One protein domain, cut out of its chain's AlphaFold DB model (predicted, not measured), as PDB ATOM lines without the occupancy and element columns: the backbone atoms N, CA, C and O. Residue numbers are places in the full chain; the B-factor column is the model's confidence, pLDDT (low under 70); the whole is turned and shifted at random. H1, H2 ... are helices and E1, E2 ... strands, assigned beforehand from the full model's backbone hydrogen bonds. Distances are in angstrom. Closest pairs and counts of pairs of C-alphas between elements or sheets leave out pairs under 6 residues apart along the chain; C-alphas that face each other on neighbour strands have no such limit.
ATOM      1  N   ILE A  49     155.886 120.256 124.687       95.25
ATOM      2  CA  ILE A  49     155.910 121.429 123.788       95.25
ATOM      3  C   ILE A  49     155.506 122.711 124.528       95.25
ATOM      4  O   ILE A  49     156.128 123.757 124.339       95.25
ATOM      5  N   SER A  50     154.490 122.633 125.385       95.19
ATOM      6  CA  SER A  50     153.909 123.780 126.085       95.19
ATOM      7  C   SER A  50     154.782 124.350 127.205       95.19
ATOM      8  O   SER A  50     154.614 125.518 127.564       95.19
ATOM      9  N   SER A  51     155.734 123.575 127.734       94.12
ATOM     10  CA  SER A  51     156.584 123.988 128.858       94.12
ATOM     11  C   SER A  51     158.079 124.026 128.533       94.12
ATOM     12  O   SER A  51     158.838 124.695 129.237       94.12
ATOM     13  N   GLN A  52     158.525 123.396 127.441       93.75
ATOM     14  CA  GLN A  52     159.940 123.375 127.086       93.75
ATOM     15  C   GLN A  52     160.436 124.763 126.609       93.75
ATOM     16  O   GLN A  52     159.856 125.313 125.670       93.75
ATOM     17  N   PRO A  53     161.554 125.304 127.149       85.06
ATOM     18  CA  PRO A  53     162.025 126.682 126.912       85.06
ATOM     19  C   PRO A  53     162.254 127.140 125.458       85.06
ATOM     20  O   PRO A  53     162.327 128.335 125.220       85.06
ATOM     21  N   LEU A  54     162.338 126.232 124.476       86.50
ATOM     22  CA  LEU A  54     162.451 126.588 123.045       86.50
ATOM     23  C   LEU A  54     161.125 126.522 122.279       86.50
ATOM     24  O   LEU A  54     161.028 127.037 121.170       86.50
ATOM     25  N   MET A  55     160.124 125.835 122.828       94.12
ATOM     26  CA  MET A  55     158.869 125.538 122.133       94.12
ATOM     27  C   MET A  55     157.669 126.211 122.778       94.12
ATOM     28  O   MET A  55     156.732 126.554 122.064       94.12
ATOM     29  N   ARG A  56     157.724 126.506 124.084       94.75
ATOM     30  CA  ARG A  56     156.660 127.233 124.792       94.75
ATOM     31  C   ARG A  56     156.323 128.581 124.145       94.75
ATOM     32  O   ARG A  56     155.175 129.018 124.180       94.75
ATOM     33  N   ASP A  57     157.312 129.217 123.518       94.06
ATOM     34  CA  ASP A  57     157.171 130.520 122.863       94.06
ATOM     35  C   ASP A  57     156.804 130.421 121.379       94.06
ATOM     36  O   ASP A  57     156.726 131.435 120.683       94.06
ATOM     37  N   ALA A  58     156.527 129.210 120.883       96.00
ATOM     38  CA  ALA A  58     156.054 129.013 119.526       96.00
ATOM     39  C   ALA A  58     154.745 129.783 119.303       96.00
ATOM     40  O   ALA A  58     153.748 129.608 120.004       96.00
ATOM     41  N   THR A  59     154.748 130.634 118.279       96.44
ATOM     42  CA  THR A  59     153.573 131.407 117.853       96.44
ATOM     43  C   THR A  59     152.831 130.736 116.699       96.44
ATOM     44  O   THR A  59     151.629 130.953 116.526       96.44
ATOM     45  N   LEU A  60     153.522 129.887 115.938       97.06
ATOM     46  CA  LEU A  60     152.985 129.095 114.841       97.06
ATOM     47  C   LEU A  60     153.434 127.646 115.010       97.06
ATOM     48  O   LEU A  60     154.620 127.395 115.211       97.06
ATOM     49  N   VAL A  61     152.498 126.706 114.892       97.75
ATOM     50  CA  VAL A  61     152.803 125.271 114.895       97.75
ATOM     51  C   VAL A  61     152.238 124.623 113.638       97.75
ATOM     52  O   VAL A  61     151.062 124.793 113.319       97.75
ATOM     53  N   PHE A  62     153.074 123.862 112.935       97.94
ATOM     54  CA  PHE A  62     152.652 122.969 111.863       97.94
ATOM     55  C   PHE A  62     152.746 121.520 112.341       97.94
ATOM     56  O   PHE A  62     153.746 121.127 112.935       97.94
ATOM     57  N   THR A  63     151.708 120.729 112.083       97.38
ATOM     58  CA  THR A  63     151.619 119.332 112.523       97.38
ATOM     59  C   THR A  63     151.230 118.444 111.341       97.38
ATOM     60  O   THR A  63     150.139 118.562 110.779       97.38
ATOM     61  N   ASN A  64     152.138 117.556 110.929       96.06
ATOM     62  CA  ASN A  64     151.865 116.583 109.874       96.06
ATOM     63  C   ASN A  64     151.420 115.241 110.474       96.06
ATOM     64  O   ASN A  64     152.197 114.297 110.547       96.06
ATOM     65  N   ILE A  65     150.172 115.184 110.933       95.75
ATOM     66  CA  ILE A  65     149.662 114.118 111.811       95.75
ATOM     67  C   ILE A  65     148.653 113.185 111.133       95.75
ATOM     68  O   ILE A  65     147.952 112.437 111.809       95.75
ATOM     69  N   PHE A  66     148.532 113.228 109.803       92.62
ATOM     70  CA  PHE A  66     147.529 112.436 109.080       92.62
ATOM     71  C   PHE A  66     147.652 110.917 109.309       92.62
ATOM     72  O   PHE A  66     146.629 110.239 109.327       92.62
ATOM     73  N   LEU A  67     148.869 110.407 109.548       94.00
ATOM     74  CA  LEU A  67     149.141 109.000 109.894       94.00
ATOM     75  C   LEU A  67     149.460 108.779 111.375       94.00
ATOM     76  O   LEU A  67     149.880 107.687 111.742       94.00
ATOM     77  N   PHE A  68     149.312 109.794 112.226       95.62
ATOM     78  CA  PHE A  68     149.574 109.601 113.649       95.62
ATOM     79  C   PHE A  68     148.493 108.712 114.262       95.62
ATOM     80  O   PHE A  68     147.309 108.826 113.920       95.62
ATOM     81  N   GLU A  69     148.913 107.871 115.201       95.81
ATOM     82  CA  GLU A  69     148.020 107.154 116.106       95.81
ATOM     83  C   GLU A  69     147.199 108.148 116.945       95.81
ATOM     84  O   GLU A  69     147.582 109.308 117.144       95.81
ATOM     85  N   GLU A  70     146.020 107.722 117.397       93.88
ATOM     86  CA  GLU A  70     145.091 108.611 118.104       93.88
ATOM     87  C   GLU A  70     145.649 109.099 119.449       93.88
ATOM     88  O   GLU A  70     145.431 110.251 119.817       93.88
ATOM     89  N   ASP A  71     146.430 108.283 120.157       95.81
ATOM     90  CA  ASP A  71     147.112 108.679 121.393       95.81
ATOM     91  C   ASP A  71     148.105 109.833 121.153       95.81
ATOM     92  O   ASP A  71     148.071 110.838 121.865       95.81
ATOM     93  N   ALA A  72     148.917 109.759 120.096       96.38
ATOM     94  CA  ALA A  72     149.844 110.816 119.709       96.38
ATOM     95  C   ALA A  72     149.095 112.102 119.322       96.38
ATOM     96  O   ALA A  72     149.470 113.197 119.751       96.38
ATOM     97  N   LYS A  73     147.990 111.989 118.571       96.69
ATOM     98  CA  LYS A  73     147.129 113.141 118.244       96.69
ATOM     99  C   LYS A  73     146.547 113.790 119.502       96.69
ATOM    100  O   LYS A  73     146.513 115.020 119.577       96.69
ATOM    101  N   LEU A  74     146.119 112.993 120.485       95.50
ATOM    102  CA  LEU A  74     145.594 113.482 121.762       95.50
ATOM    103  C   LEU A  74     146.666 114.210 122.581       95.50
ATOM    104  O   LEU A  74     146.375 115.275 123.129       95.50
ATOM    105  N   VAL A  75     147.897 113.692 122.643       96.88
ATOM    106  CA  VAL A  75     149.008 114.378 123.329       96.88
ATOM    107  C   VAL A  75     149.303 115.722 122.667       96.88
ATOM    108  O   VAL A  75     149.321 116.748 123.348       96.88
ATOM    109  N   VAL A  76     149.423 115.758 121.336       97.25
ATOM    110  CA  VAL A  76     149.633 117.015 120.600       97.25
ATOM    111  C   VAL A  76     148.488 117.998 120.851       97.25
ATOM    112  O   VAL A  76     148.734 119.176 121.106       97.25
ATOM    113  N   ALA A  77     147.233 117.542 120.828       97.19
ATOM    114  CA  ALA A  77     146.086 118.399 121.114       97.19
ATOM    115  C   ALA A  77     146.156 119.010 122.524       97.19
ATOM    116  O   ALA A  77     145.873 120.200 122.685       97.19
ATOM    117  N   ARG A  78     146.553 118.227 123.537       97.06
ATOM    118  CA  ARG A  78     146.719 118.692 124.925       97.06
ATOM    119  C   ARG A  78     147.816 119.746 125.035       97.06
ATOM    120  O   ARG A  78     147.536 120.837 125.522       97.06
ATOM    121  N   GLU A  79     148.997 119.474 124.490       97.75
ATOM    122  CA  GLU A  79     150.116 120.424 124.497       97.75
ATOM    123  C   GLU A  79     149.780 121.726 123.754       97.75
ATOM    124  O   GLU A  79     150.085 122.828 124.212       97.75
ATOM    125  N   LEU A  80     149.077 121.641 122.622       97.50
ATOM    126  CA  LEU A  80     148.620 122.833 121.906       97.50
ATOM    127  C   LEU A  80     147.548 123.607 122.678       97.50
ATOM    128  O   LEU A  80     147.424 124.819 122.504       97.50
ATOM    129  N   SER A  81     146.759 122.947 123.523       97.06
ATOM    130  CA  SER A  81     145.739 123.612 124.343       97.06
ATOM    131  C   SER A  81     146.364 124.488 125.432       97.06
ATOM    132  O   SER A  81     145.817 125.545 125.759       97.06
ATOM    133  N   THR A  82     147.525 124.089 125.952       96.75
ATOM    134  CA  THR A  82     148.263 124.793 127.013       96.75
ATOM    135  C   THR A  82     149.388 125.685 126.487       96.75
ATOM    136  O   THR A  82     149.990 126.420 127.269       96.75
ATOM    137  N   LEU A  83     149.650 125.698 125.174       96.69
ATOM    138  CA  LEU A  83     150.689 126.530 124.571       96.69
ATOM    139  C   LEU A  83     150.419 128.033 124.839       96.69
ATOM    140  O   LEU A  83     149.396 128.581 124.393       96.69
ATOM    141  N   PRO A  84     151.311 128.736 125.564       94.81
ATOM    142  CA  PRO A  84     151.003 130.058 126.101       94.81
ATOM    143  C   PRO A  84     151.000 131.143 125.028       94.81
ATOM    144  O   PRO A  84     150.168 132.051 125.092       94.81
ATOM    145  N   ASN A  85     151.870 131.027 124.020       93.94
ATOM    146  CA  ASN A  85     152.103 132.050 122.995       93.94
ATOM    147  C   ASN A  85     151.616 131.653 121.596       93.94
ATOM    148  O   ASN A  85     151.676 132.467 120.672       93.94
ATOM    149  N   GLY A  86     151.048 130.452 121.452       96.06
ATOM    150  CA  GLY A  86     150.498 129.968 120.191       96.06
ATOM    151  C   GLY A  86     149.435 130.915 119.636       96.06
ATOM    152  O   GLY A  86     148.572 131.383 120.376       96.06
ATOM    153  N   ARG A  87     149.502 131.211 118.336       96.81
ATOM    154  CA  ARG A  87     148.550 132.072 117.609       96.81
ATOM    155  C   ARG A  87     147.904 131.336 116.448       96.81
ATOM    156  O   ARG A  87     146.712 131.518 116.205       96.81
ATOM    157  N   ILE A  88     148.682 130.507 115.755       97.75
ATOM    158  CA  ILE A  88     148.242 129.749 114.587       97.75
ATOM    159  C   ILE A  88     148.670 128.290 114.737       97.75
ATOM    160  O   ILE A  88     149.832 128.006 115.027       97.75
ATOM    161  N   VAL A  89     147.743 127.373 114.480       98.25
ATOM    162  CA  VAL A  89     148.038 125.950 114.291       98.25
ATOM    163  C   VAL A  89     147.604 125.558 112.888       98.25
ATOM    164  O   VAL A  89     146.493 125.871 112.460       98.25
ATOM    165  N   VAL A  90     148.471 124.855 112.172       98.31
ATOM    166  CA  VAL A  90     148.155 124.212 110.897       98.31
ATOM    167  C   VAL A  90     148.353 122.713 111.073       98.31
ATOM    168  O   VAL A  90     149.396 122.275 111.554       98.31
ATOM    169  N   SER A  91     147.348 121.918 110.715       97.94
ATOM    170  CA  SER A  91     147.388 120.467 110.907       97.94
ATOM    171  C   SER A  91     146.863 119.706 109.702       97.94
ATOM    172  O   SER A  91     145.821 120.066 109.164       97.94
ATOM    173  N   THR A  92     147.535 118.631 109.293       97.19
ATOM    174  CA  THR A  92     147.070 117.753 108.199       97.19
ATOM    175  C   THR A  92     145.947 116.793 108.613       97.19
ATOM    176  O   THR A  92     145.454 116.028 107.783       97.19
ATOM    177  N   ALA A  93     145.499 116.844 109.873       95.50
ATOM    178  CA  ALA A  93     144.280 116.187 110.338       95.50
ATOM    179  C   ALA A  93     143.516 117.065 111.342       95.50
ATOM    180  O   ALA A  93     144.033 118.042 111.884       95.50
ATOM    181  N   ARG A  94     142.250 116.735 111.600       94.88
ATOM    182  CA  ARG A  94     141.452 117.440 112.613       94.88
ATOM    183  C   ARG A  94     141.749 116.861 113.993       94.88
ATOM    184  O   ARG A  94     141.579 115.666 114.178       94.88
ATOM    185  N   PHE A  95     142.064 117.714 114.968       93.56
ATOM    186  CA  PHE A  95     142.185 117.299 116.378       93.56
ATOM    187  C   PHE A  95     140.838 116.952 117.027       93.56
ATOM    188  O   PHE A  95     140.773 116.137 117.934       93.56
ATOM    189  N   CYS A  96     139.749 117.568 116.564       91.75
ATOM    190  CA  CYS A  96     138.396 117.262 117.017       91.75
ATOM    191  C   CYS A  96     137.471 117.143 115.806       91.75
ATOM    192  O   CYS A  96     137.352 118.077 115.007       91.75
ATOM    193  N   HIS A  97     136.786 116.009 115.669       85.19
ATOM    194  CA  HIS A  97     135.826 115.799 114.582       85.19
ATOM    195  C   HIS A  97     134.568 116.663 114.728       85.19
ATOM    196  O   HIS A  97     133.993 117.086 113.729       85.19
ATOM    197  N   ARG A  98     134.166 116.979 115.967       86.06
ATOM    198  CA  ARG A  98     132.981 117.793 116.292       86.06
ATOM    199  C   ARG A  98     133.338 119.242 116.635       86.06
ATOM    200  O   ARG A  98     132.639 119.862 117.429       86.06
ATOM    201  N   HIS A  99     134.422 119.775 116.069       87.44
ATOM    202  CA  HIS A  99     134.929 121.110 116.392       87.44
ATOM    203  C   HIS A  99     133.873 122.202 116.140       87.44
ATOM    204  O   HIS A  99     133.572 122.534 114.992       87.44
ATOM    205  N   ARG A 100     133.307 122.738 117.228       83.56
ATOM    206  CA  ARG A 100     132.227 123.737 117.248       83.56
ATOM    207  C   ARG A 100     132.247 124.513 118.564       83.56
ATOM    208  O   ARG A 100     132.869 124.066 119.522       83.56
ATOM    209  N   SER A 101     131.513 125.622 118.627       79.62
ATOM    210  CA  SER A 101     131.456 126.506 119.803       79.62
ATOM    211  C   SER A 101     130.978 125.823 121.091       79.62
ATOM    212  O   SER A 101     131.406 126.214 122.167       79.62
ATOM    213  N   SER A 102     130.129 124.795 120.997       87.75
ATOM    214  CA  SER A 102     129.634 124.031 122.153       87.75
ATOM    215  C   SER A 102     130.535 122.869 122.588       87.75
ATOM    216  O   SER A 102     130.168 122.116 123.486       87.75
ATOM    217  N   CYS A 103     131.682 122.656 121.938       92.19
ATOM    218  CA  CYS A 103     132.594 121.575 122.300       92.19
ATOM    219  C   CYS A 103     133.444 121.968 123.516       92.19
ATOM    220  O   CYS A 103     134.118 122.993 123.493       92.19
ATOM    221  N   SER A 104     133.437 121.126 124.550       91.06
ATOM    222  CA  SER A 104     134.187 121.325 125.796       91.06
ATOM    223  C   SER A 104     135.624 120.801 125.755       91.06
ATOM    224  O   SER A 104     136.343 120.938 126.742       91.06
ATOM    225  N   GLU A 105     136.057 120.203 124.640       93.75
ATOM    226  CA  GLU A 105     137.433 119.725 124.495       93.75
ATOM    227  C   GLU A 105     138.424 120.885 124.671       93.75
ATOM    228  O   GLU A 105     138.245 121.923 124.019       93.75
ATOM    229  N   PRO A 106     139.497 120.727 125.472       94.94
ATOM    230  CA  PRO A 106     140.458 121.799 125.745       94.94
ATOM    231  C   PRO A 106     140.988 122.484 124.481       94.94
ATOM    232  O   PRO A 106     141.094 123.711 124.424       94.94
ATOM    233  N   PHE A 107     141.227 121.703 123.424       96.12
ATOM    234  CA  PHE A 107     141.676 122.230 122.140       96.12
ATOM    235  C   PHE A 107     140.625 123.152 121.507       96.12
ATOM    236  O   PHE A 107     140.949 124.239 121.036       96.12
ATOM    237  N   CYS A 108     139.351 122.757 121.520       95.81
ATOM    238  CA  CYS A 108     138.249 123.545 120.965       95.81
ATOM    239  C   CYS A 108     137.971 124.824 121.766       95.81
ATOM    240  O   CYS A 108     137.571 125.827 121.183       95.81
ATOM    241  N   LEU A 109     138.225 124.814 123.077       94.81
ATOM    242  CA  LEU A 109     138.125 126.008 123.923       94.81
ATOM    243  C   LEU A 109     139.219 127.040 123.620       94.81
ATOM    244  O   LEU A 109     139.061 128.226 123.913       94.81
ATOM    245  N   ARG A 110     140.340 126.589 123.052       95.94
ATOM    246  CA  ARG A 110     141.525 127.410 122.798       95.94
ATOM    247  C   ARG A 110     141.640 127.886 121.355       95.94
ATOM    248  O   ARG A 110     142.131 128.990 121.101       95.94
ATOM    249  N   TRP A 111     141.196 127.058 120.421       96.94
ATOM    250  CA  TRP A 111     141.445 127.206 118.997       96.94
ATOM    251  C   TRP A 111     140.134 127.261 118.224       96.94
ATOM    252  O   TRP A 111     139.241 126.452 118.446       96.94
ATOM    253  N   LYS A 112     140.036 128.179 117.263       95.81
ATOM    254  CA  LYS A 112     138.945 128.255 116.291       95.81
ATOM    255  C   LYS A 112     139.469 127.828 114.930       95.81
ATOM    256  O   LYS A 112     140.373 128.464 114.389       95.81
ATOM    257  N   ARG A 113     138.891 126.781 114.344       95.56
ATOM    258  CA  ARG A 113     139.166 126.417 112.949       95.56
ATOM    259  C   ARG A 113     138.605 127.491 112.020       95.56
ATOM    260  O   ARG A 113     137.414 127.790 112.087       95.56
ATOM    261  N   VAL A 114     139.451 128.058 111.164       95.50
ATOM    262  CA  VAL A 114     139.093 129.207 110.313       95.50
ATOM    263  C   VAL A 114     139.024 128.871 108.831       95.50
ATOM    264  O   VAL A 114     138.182 129.421 108.132       95.50
ATOM    265  N   ARG A 115     139.886 127.977 108.338       95.50
ATOM    266  CA  ARG A 115     139.905 127.574 106.925       95.50
ATOM    267  C   ARG A 115     140.606 126.238 106.726       95.50
ATOM    268  O   ARG A 115     141.265 125.729 107.634       95.50
ATOM    269  N   GLU A 116     140.487 125.714 105.517       96.44
ATOM    270  CA  GLU A 116     141.268 124.582 105.025       96.44
ATOM    271  C   GLU A 116     142.172 125.066 103.882       96.44
ATOM    272  O   GLU A 116     141.794 125.941 103.105       96.44
ATOM    273  N   LEU A 117     143.393 124.540 103.828       96.38
ATOM    274  CA  LEU A 117     144.360 124.762 102.760       96.38
ATOM    275  C   LEU A 117     144.593 123.429 102.058       96.38
ATOM    276  O   LEU A 117     144.934 122.446 102.709       96.38
ATOM    277  N   MET A 118     144.427 123.388 100.742       97.19
ATOM    278  CA  MET A 118     144.723 122.189  99.961       97.19
ATOM    279  C   MET A 118     146.226 122.129  99.693       97.19
ATOM    280  O   MET A 118     146.757 122.975  98.978       97.19
ATOM    281  N   MET A 119     146.917 121.157 100.291       93.94
ATOM    282  CA  MET A 119     148.374 121.040 100.218       93.94
ATOM    283  C   MET A 119     148.782 119.872  99.311       93.94
ATOM    284  O   MET A 119     148.176 118.799  99.395       93.94
ATOM    285  N   PRO A 120     149.803 120.039  98.452       95.12
ATOM    286  CA  PRO A 120     150.365 118.915  97.714       95.12
ATOM    287  C   PRO A 120     150.962 117.894  98.688       95.12
ATOM    288  O   PRO A 120     151.427 118.241  99.775       95.12
ATOM    289  N   CYS A 121     150.955 116.621  98.300       93.12
ATOM    290  CA  CYS A 121     151.558 115.551  99.084       93.12
ATOM    291  C   CYS A 121     152.190 114.506  98.163       93.12
ATOM    292  O   CYS A 121     151.828 114.387  96.998       93.12
ATOM    293  N   SER A 122     153.167 113.768  98.683       92.75
ATOM    294  CA  SER A 122     154.005 112.863  97.889       92.75
ATOM    295  C   SER A 122     153.349 111.522  97.543       92.75
ATOM    296  O   SER A 122     153.919 110.757  96.774       92.75
ATOM    297  N   TRP A 123     152.186 111.208  98.118       91.44
ATOM    298  CA  TRP A 123     151.599 109.860  98.101       91.44
ATOM    299  C   TRP A 123     150.245 109.767  97.379       91.44
ATOM    300  O   TRP A 123     149.676 108.684  97.283       91.44
ATOM    301  N   ARG A 124     149.714 110.880  96.861       93.50
ATOM    302  CA  ARG A 124     148.505 110.907  96.019       93.50
ATOM    303  C   ARG A 124     148.546 112.095  95.063       93.50
ATOM    304  O   ARG A 124     149.155 113.114  95.363       93.50
ATOM    305  N   SER A 125     147.860 111.966  93.931       93.94
ATOM    306  CA  SER A 125     147.787 113.012  92.900       93.94
ATOM    307  C   SER A 125     146.966 114.225  93.341       93.94
ATOM    308  O   SER A 125     147.337 115.366  93.081       93.94
ATOM    309  N   ALA A 126     145.844 113.989  94.021       95.81
ATOM    310  CA  ALA A 126     144.986 115.059  94.512       95.81
ATOM    311  C   ALA A 126     145.565 115.690  95.795       95.81
ATOM    312  O   ALA A 126     146.022 114.947  96.663       95.81
ATOM    313  N   PRO A 127     145.469 117.016  95.997       95.50
ATOM    314  CA  PRO A 127     145.898 117.658  97.240       95.50
ATOM    315  C   PRO A 127     145.192 117.105  98.489       95.50
ATOM    316  O   PRO A 127     144.046 116.646  98.420       95.50
ATOM    317  N   HIS A 128     145.862 117.181  99.642       95.19
ATOM    318  CA  HIS A 128     145.336 116.786 100.953       95.19
ATOM    319  C   HIS A 128     145.014 118.029 101.803       95.19
ATOM    320  O   HIS A 128     145.805 118.978 101.804       95.19
ATOM    321  N   PRO A 129     143.878 118.074 102.521       96.06
ATOM    322  CA  PRO A 129     143.518 119.239 103.322       96.06
ATOM    323  C   PRO A 129     144.418 119.392 104.558       96.06
ATOM    324  O   PRO A 129     144.614 118.459 105.335       96.06
ATOM    325  N   ALA A 130     144.899 120.611 104.787       97.50
ATOM    326  CA  ALA A 130     145.436 121.070 106.058       97.50
ATOM    327  C   ALA A 130     144.459 122.060 106.705       97.50
ATOM    328  O   ALA A 130     144.002 123.020 106.089       97.50
ATOM    329  N   HIS A 131     144.134 121.838 107.969       97.56
ATOM    330  CA  HIS A 131     143.202 122.643 108.740       97.56
ATOM    331  C   HIS A 131     143.956 123.755 109.466       97.56
ATOM    332  O   HIS A 131     144.903 123.492 110.211       97.56
ATOM    333  N   VAL A 132     143.524 124.997 109.258       98.19
ATOM    334  CA  VAL A 132     144.098 126.183 109.897       98.19
ATOM    335  C   VAL A 132     143.227 126.589 111.073       98.19
ATOM    336  O   VAL A 132     142.015 126.783 110.932       98.19
ATOM    337  N   TYR A 133     143.863 126.763 112.224       98.00
ATOM    338  CA  TYR A 133     143.246 127.188 113.467       98.00
ATOM    339  C   TYR A 133     143.899 128.472 113.960       98.00
ATOM    340  O   TYR A 133     145.125 128.575 114.000       98.00
ATOM    341  N   PHE A 134     143.078 129.434 114.372       97.81
ATOM    342  CA  PHE A 134     143.526 130.640 115.059       97.81
ATOM    343  C   PHE A 134     143.179 130.552 116.535       97.81
ATOM    344  O   PHE A 134     142.139 130.005 116.908       97.81
ATOM    345  N   ARG A 135     144.055 131.085 117.383       96.81
ATOM    346  CA  ARG A 135     143.777 131.192 118.812       96.81
ATOM    347  C   ARG A 135     142.561 132.077 119.043       96.81
ATOM    348  O   ARG A 135     142.444 133.150 118.455       96.81
ATOM    349  N   ILE A 136     141.683 131.637 119.934       94.94
ATOM    350  CA  ILE A 136     140.580 132.458 120.420       94.94
ATOM    351  C   ILE A 136     141.173 133.515 121.357       94.94
ATOM    352  O   ILE A 136     141.798 133.185 122.369       94.94
TER     353      ILE A 136
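What this domain is: This is residues 49 to 136 of the 138 residues of an uncharacterized protein of Phytophthora parasitica P1569 (UniProt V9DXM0). A small twisted sheet of four strands, with E1 and E2 short and E3 and E4 a long hairpin that runs on past E2 at one end, has two helices, H1 and H2, grouped on one side of it. The helices touch each other but only graze the sheet, and a long loop, residues 92 to 105, leads from E2 to H2. The printed part has 88 residues, with two named helices and four named strands in the order E1, H1, E2, H2, E3, E4; the sheet is mixed, in the order E1, E2, E4, E3. The class is mixed, helices and strands, with under half of the residues in named elements. The whole is compact, with a radius of gyration of the C-alphas of 13.0 A and spans of 38 by 32 by 23 A.

Where its parts are: The printed part begins at Ile 49, and E1 is residues 60 to 63, with C-alpha 60 at (152.985, 129.095, 114.841). H1, residues 70 to 82, is 18.7 A long. E2 is residues 88 to 91. H2, residues 106 to 110, begins with C-alpha 106 at (140.458, 121.799, 125.745). E3, residues 111 to 119, is 20.9 A long and bends by 64 degrees at residue 114. E4, residues 128 to 135, is 23.0 A long and ends with C-alpha 135 at (143.777, 131.192, 118.812).

How they stand to each other: E1, an edge strand, is parallel to E2 at 9 degrees; N 63 and O 90 are 2.8 A apart, within hydrogen-bond range. E1, H1 and E2 form a strand-helix-strand unit, two parallel neighbour strands with a helix between them in the chain; its crossover is right-handed. E2 and E4 are antiparallel at 155 degrees, with N 131 and O 91 at 2.7 A. E4 and E3, a hairpin, are antiparallel at 153 degrees, with N 117 and O 130 at 2.8 A. E3 is the other edge strand and is apart from E1. E2, H2 and E3 form a split unit, with E4 between the two strands in the sheet; its crossover is right-handed too. H1 is on the sheet but only grazes it with residues 73 to 81, and H2 only grazes it with residues 107 to 110. H1 touches H2 with residues 77 to 81 alone; their closest C-alphas, those of Ser 81 and Phe 107, are 4.8 A apart. In H1 and H2 every O i to N i+4 pair is within hydrogen-bond range.

The domain as a whole: The two C-alphas farthest apart, those of Pro 53 and Ser 125, are 39.3 A apart. The printed part has no cut. The link from E2 to H2, 14 residues, is long. The mean pLDDT of the printed part is 94.7, and no printed residue is under 70.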